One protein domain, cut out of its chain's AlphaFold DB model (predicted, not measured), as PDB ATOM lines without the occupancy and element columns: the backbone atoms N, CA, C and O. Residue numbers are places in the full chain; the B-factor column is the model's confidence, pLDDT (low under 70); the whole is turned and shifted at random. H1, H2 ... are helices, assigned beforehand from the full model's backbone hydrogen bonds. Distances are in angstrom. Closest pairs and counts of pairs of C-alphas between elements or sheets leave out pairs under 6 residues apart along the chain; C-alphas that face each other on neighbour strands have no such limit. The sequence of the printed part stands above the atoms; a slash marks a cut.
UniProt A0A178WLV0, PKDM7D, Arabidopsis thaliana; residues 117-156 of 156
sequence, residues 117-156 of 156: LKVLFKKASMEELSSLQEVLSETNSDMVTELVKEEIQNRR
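This is residues 117 to 156 of the 156 residues of the protein "PKDM7D" of Arabidopsis thaliana (UniProt A0A178WLV0). Three helices make an open, splayed V: H2 and H3 are its two arms, joined at the tip by a tight link, and the short H1 sits by the far end of the H2 arm, where the chain folds back. The space between the arms is empty, and most of H3 sticks out, with residues 145 to 156 standing free. The printed part has 40 residues with three named helices, H1, H2 and H3 in that order, and no named strand; its class is all helix. It is only just loose, close to compact, with a radius of gyration of the C-alphas of 11.1 A and spans of 27 by 23 by 15 A.

Find C-alpha 117 at (4.888, 11.602, 2.447); from there H1 runs over residues 117 to 123, 9.9 A from first to last C-alpha. Go on to C-alpha 126 at (10.947, 14.489, -10.799), where H2 begins; it takes residues 126 to 137 and is 16.3 A long. H3 takes residues 141 to 154, is 20.3 A long, and ends at C-alpha 154 at (-2.561, -5.765, -6.542).

Look first at H1 and H2, which are close but not clearly touching: their closest C-alphas, those of Phe 121 and Leu 129, are 7.1 A apart. They run opposite ways at a shallow tilt of 34 degrees, only just short of steep. Further along, H2 and H3 are near each other but meet only through their link. H1 and H3 are apart. In H1, H2 and H3, every backbone O i to N i+4 pair is within hydrogen-bond range.

The two C-alphas farthest apart are those of Ser 137 and Arg 156, at 29.8 A. The printed part has no cut, and both links are tight. Residue 156 is the chain's last. The mean pLDDT of the printed part is 84.8; look for values under 70 at residues 139 and 156.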
ATOM      1  N   LEU A 117       4.905  10.890   3.728       84.50
ATOM      2  CA  LEU A 117       4.888  11.602   2.447       84.50
ATOM      3  C   LEU A 117       6.296  12.019   2.013       84.50
ATOM      4  O   LEU A 117       6.668  11.816   0.864       84.50
ATOM      5  N   LYS A 118       7.130  12.507   2.940       80.69
ATOM      6  CA  LYS A 118       8.536  12.828   2.645       80.69
ATOM      7  C   LYS A 118       9.337  11.618   2.173       80.69
ATOM      8  O   LYS A 118      10.192  11.767   1.306       80.69
ATOM      9  N   VAL A 119       9.100  10.438   2.746       82.56
ATOM     10  CA  VAL A 119       9.753   9.201   2.292       82.56
ATOM     11  C   VAL A 119       9.254   8.810   0.903       82.56
ATOM     12  O   VAL A 119      10.067   8.460   0.055       82.56
ATOM     13  N   LEU A 120       7.949   8.917   0.643       87.00
ATOM     14  CA  LEU A 120       7.373   8.634  -0.674       87.00
ATOM     15  C   LEU A 120       7.920   9.580  -1.751       87.00
ATOM     16  O   LEU A 120       8.350   9.114  -2.800       87.00
ATOM     17  N   PHE A 121       8.006  10.881  -1.470       90.31
ATOM     18  CA  PHE A 121       8.525  11.861  -2.427       90.31
ATOM     19  C   PHE A 121      10.011  11.684  -2.726       90.31
ATOM     20  O   PHE A 121      10.437  11.951  -3.838       90.31
ATOM     21  N   LYS A 122      10.805  11.180  -1.772       83.06
ATOM     22  CA  LYS A 122      12.206  10.814  -2.037       83.06
ATOM     23  C   LYS A 122      12.358   9.615  -2.975       83.06
ATOM     24  O   LYS A 122      13.425   9.444  -3.549       83.06
ATOM     25  N   LYS A 123      11.334   8.762  -3.072       84.00
ATOM     26  CA  LYS A 123      11.340   7.571  -3.931       84.00
ATOM     27  C   LYS A 123      10.853   7.865  -5.348       84.00
ATOM     28  O   LYS A 123      11.238   7.141  -6.256       84.00
ATOM     29  N   ALA A 124      10.005   8.877  -5.514       87.50
ATOM     30  CA  ALA A 124       9.471   9.287  -6.806       87.50
ATOM     31  C   ALA A 124      10.498  10.112  -7.601       87.50
ATOM     32  O   ALA A 124      11.271  10.885  -7.032       87.50
ATOM     33  N   SER A 125      10.497   9.946  -8.920       88.81
ATOM     34  CA  SER A 125      11.255  10.777  -9.862       88.81
ATOM     35  C   SER A 125      10.661  12.185  -9.990       88.81
ATOM     36  O   SER A 125       9.536  12.451  -9.564       88.81
ATOM     37  N   MET A 126      11.414  13.114 -10.589       86.25
ATOM     38  CA  MET A 126      10.947  14.489 -10.799       86.25
ATOM     39  C   MET A 126       9.728  14.531 -11.733       86.25
ATOM     40  O   MET A 126       8.800  15.308 -11.509       86.25
ATOM     41  N   GLU A 127       9.707  13.675 -12.752       89.69
ATOM     42  CA  GLU A 127       8.602  13.521 -13.693       89.69
ATOM     43  C   GLU A 127       7.339  13.016 -12.979       89.69
ATOM     44  O   GLU A 127       6.273  13.611 -13.116       89.69
ATOM     45  N   GLU A 128       7.460  11.978 -12.143       90.62
ATOM     46  CA  GLU A 128       6.342  11.443 -11.353       90.62
ATOM     47  C   GLU A 128       5.815  12.457 -10.330       90.62
ATOM     48  O   GLU A 128       4.605  12.562 -10.136       90.62
ATOM     49  N   LEU A 129       6.702  13.229  -9.692       91.44
ATOM     50  CA  LEU A 129       6.310  14.287  -8.757       91.44
ATOM     51  C   LEU A 129       5.584  15.440  -9.456       91.44
ATOM     52  O   LEU A 129       4.640  15.988  -8.890       91.44
ATOM     53  N   SER A 130       6.000  15.787 -10.675       87.38
ATOM     54  CA  SER A 130       5.356  16.833 -11.477       87.38
ATOM     55  C   SER A 130       3.950  16.403 -11.899       87.38
ATOM     56  O   SER A 130       2.993  17.144 -11.678       87.38
ATOM     57  N   SER A 131       3.802  15.167 -12.388       88.38
ATOM     58  CA  SER A 131       2.497  14.572 -12.700       88.38
ATOM     59  C   SER A 131       1.607  14.460 -11.458       88.38
ATOM     60  O   SER A 131       0.418  14.763 -11.508       88.38
ATOM     61  N   LEU A 132       2.168  14.070 -10.306       88.00
ATOM     62  CA  LEU A 132       1.421  14.001  -9.049       88.00
ATOM     63  C   LEU A 132       0.938  15.388  -8.601       88.00
ATOM     64  O   LEU A 132      -0.193  15.521  -8.141       88.00
ATOM     65  N   GLN A 133       1.769  16.426  -8.742       87.12
ATOM     66  CA  GLN A 133       1.380  17.803  -8.440       87.12
ATOM     67  C   GLN A 133       0.236  18.277  -9.346       87.12
ATOM     68  O   GLN A 133      -0.701  18.900  -8.846       87.12
ATOM     69  N   GLU A 134       0.297  17.984 -10.646       88.19
ATOM     70  CA  GLU A 134      -0.755  18.308 -11.618       88.19
ATOM     71  C   GLU A 134      -2.083  17.642 -11.225       88.19
ATOM     72  O   GLU A 134      -3.082  18.326 -11.006       88.19
ATOM     73  N   VAL A 135      -2.060  16.332 -10.967       84.88
ATOM     74  CA  VAL A 135      -3.241  15.554 -10.558       84.88
ATOM     75  C   VAL A 135      -3.843  16.049  -9.236       84.88
ATOM     76  O   VAL A 135      -5.068  16.116  -9.092       84.88
ATOM     77  N   LEU A 136      -3.007  16.412  -8.256       82.75
ATOM     78  CA  LEU A 136      -3.468  16.965  -6.977       82.75
ATOM     79  C   LEU A 136      -4.031  18.388  -7.121       82.75
ATOM     80  O   LEU A 136      -4.923  18.765  -6.361       82.75
ATOM     81  N   SER A 137      -3.538  19.165  -8.088       80.38
ATOM     82  CA  SER A 137      -4.011  20.528  -8.367       80.38
ATOM     83  C   SER A 137      -5.376  20.532  -9.059       80.38
ATOM     84  O   SER A 137      -6.182  21.429  -8.820       80.38
ATOM     85  N   GLU A 138      -5.682  19.503  -9.852       77.25
ATOM     86  CA  GLU A 138      -6.971  19.345 -10.539       77.25
ATOM     87  C   GLU A 138      -8.125  18.872  -9.632       77.25
ATOM     88  O   GLU A 138      -9.226  18.606 -10.101       77.25
ATOM     89  N   THR A 139      -7.935  18.832  -8.306       66.69
ATOM     90  CA  THR A 139      -8.973  18.438  -7.327       66.69
ATOM     91  C   THR A 139      -9.501  17.008  -7.547       66.69
ATOM     92  O   THR A 139     -10.643  16.691  -7.230       66.69
ATOM     93  N   ASN A 140      -8.657  16.092  -8.031       73.19
ATOM     94  CA  ASN A 140      -9.015  14.685  -8.269       73.19
ATOM     95  C   ASN A 140      -8.727  13.768  -7.059       73.19
ATOM     96  O   ASN A 140      -8.299  12.624  -7.214       73.19
ATOM     97  N   SER A 141      -8.945  14.259  -5.833       76.81
ATOM     98  CA  SER A 141      -8.577  13.544  -4.595       76.81
ATOM     99  C   SER A 141      -9.229  12.157  -4.479       76.81
ATOM    100  O   SER A 141      -8.590  11.210  -4.013       76.81
ATOM    101  N   ASP A 142     -10.478  12.016  -4.928       79.75
ATOM    102  CA  ASP A 142     -11.220  10.751  -4.848       79.75
ATOM    103  C   ASP A 142     -10.681   9.709  -5.836       79.75
ATOM    104  O   ASP A 142     -10.475   8.553  -5.471       79.75
ATOM    105  N   MET A 143     -10.352  10.130  -7.061       81.56
ATOM    106  CA  MET A 143      -9.758   9.257  -8.079       81.56
ATOM    107  C   MET A 143      -8.366   8.770  -7.660       81.56
ATOM    108  O   MET A 143      -8.062   7.586  -7.782       81.56
ATOM    109  N   VAL A 144      -7.538   9.660  -7.102       83.19
ATOM    110  CA  VAL A 144      -6.220   9.296  -6.553       83.19
ATOM    111  C   VAL A 144      -6.367   8.279  -5.423       83.19
ATOM    112  O   VAL A 144      -5.598   7.321  -5.341       83.19
ATOM    113  N   THR A 145      -7.372   8.455  -4.566       85.12
ATOM    114  CA  THR A 145      -7.630   7.539  -3.451       85.12
ATOM    115  C   THR A 145      -8.037   6.147  -3.942       85.12
ATOM    116  O   THR A 145      -7.553   5.155  -3.395       85.12
ATOM    117  N   GLU A 146      -8.875   6.045  -4.977       87.25
ATOM    118  CA  GLU A 146      -9.263   4.754  -5.565       87.25
ATOM    119  C   GLU A 146      -8.094   4.050  -6.266       87.25
ATOM    120  O   GLU A 146      -7.867   2.867  -6.015       87.25
ATOM    121  N   LEU A 147      -7.278   4.772  -7.039       88.19
ATOM    122  CA  LEU A 147      -6.094   4.194  -7.692       88.19
ATOM    123  C   LEU A 147      -5.068   3.665  -6.676       88.19
ATOM    124  O   LEU A 147      -4.489   2.596  -6.863       88.19
ATOM    125  N   VAL A 148      -4.868   4.372  -5.557       87.88
ATOM    126  CA  VAL A 148      -3.990   3.897  -4.475       87.88
ATOM    127  C   VAL A 148      -4.552   2.632  -3.820       87.88
ATOM    128  O   VAL A 148      -3.785   1.721  -3.502       87.88
ATOM    129  N   LYS A 149      -5.875   2.539  -3.621       90.06
ATOM    130  CA  LYS A 149      -6.509   1.320  -3.088       90.06
ATOM    131  C   LYS A 149      -6.333   0.134  -4.033       90.06
ATOM    132  O   LYS A 149      -6.015  -0.957  -3.561       90.06
ATOM    133  N   GLU A 150      -6.516   0.348  -5.334       92.19
ATOM    134  CA  GLU A 150      -6.317  -0.675  -6.363       92.19
ATOM    135  C   GLU A 150      -4.873  -1.195  -6.358       92.19
ATOM    136  O   GLU A 150      -4.640  -2.402  -6.274       92.19
ATOM    137  N   GLU A 151      -3.891  -0.293  -6.335       90.56
ATOM    138  CA  GLU A 151      -2.472  -0.661  -6.317       90.56
ATOM    139  C   GLU A 151      -2.081  -1.428  -5.040       90.56
ATOM    140  O   GLU A 151      -1.318  -2.394  -5.096       90.56
ATOM    141  N   ILE A 152      -2.629  -1.051  -3.876       90.75
ATOM    142  CA  ILE A 152      -2.426  -1.793  -2.620       90.75
ATOM    143  C   ILE A 152      -2.974  -3.219  -2.738       90.75
ATOM    144  O   ILE A 152      -2.344  -4.158  -2.247       90.75
ATOM    145  N   GLN A 153      -4.131  -3.389  -3.378       89.94
ATOM    146  CA  GLN A 153      -4.758  -4.693  -3.552       89.94
ATOM    147  C   GLN A 153      -3.969  -5.587  -4.519       89.94
ATOM    148  O   GLN A 153      -3.845  -6.780  -4.259       89.94
ATOM    149  N   ASN A 154      -3.383  -5.023  -5.577       88.50
ATOM    150  CA  ASN A 154      -2.561  -5.765  -6.542       88.50
ATOM    151  C   ASN A 154      -1.233  -6.283  -5.964       88.50
ATOM    152  O   ASN A 154      -0.644  -7.215  -6.507       88.50
ATOM    153  N   ARG A 155      -0.739  -5.684  -4.875       84.69
ATOM    154  CA  ARG A 155       0.526  -6.069  -4.220       84.69
ATOM    155  C   ARG A 155       0.356  -7.048  -3.059       84.69
ATOM    156  O   ARG A 155       1.345  -7.362  -2.394       84.69
ATOM    157  N   ARG A 156      -0.875  -7.474  -2.785       66.50
ATOM    158  CA  ARG A 156      -1.231  -8.374  -1.689       66.50
ATOM    159  C   ARG A 156      -1.383  -9.806  -2.179       66.50
ATOM    160  O   ARG A 156      -0.929 -10.698  -1.431       66.50
TER     161      ARG A 156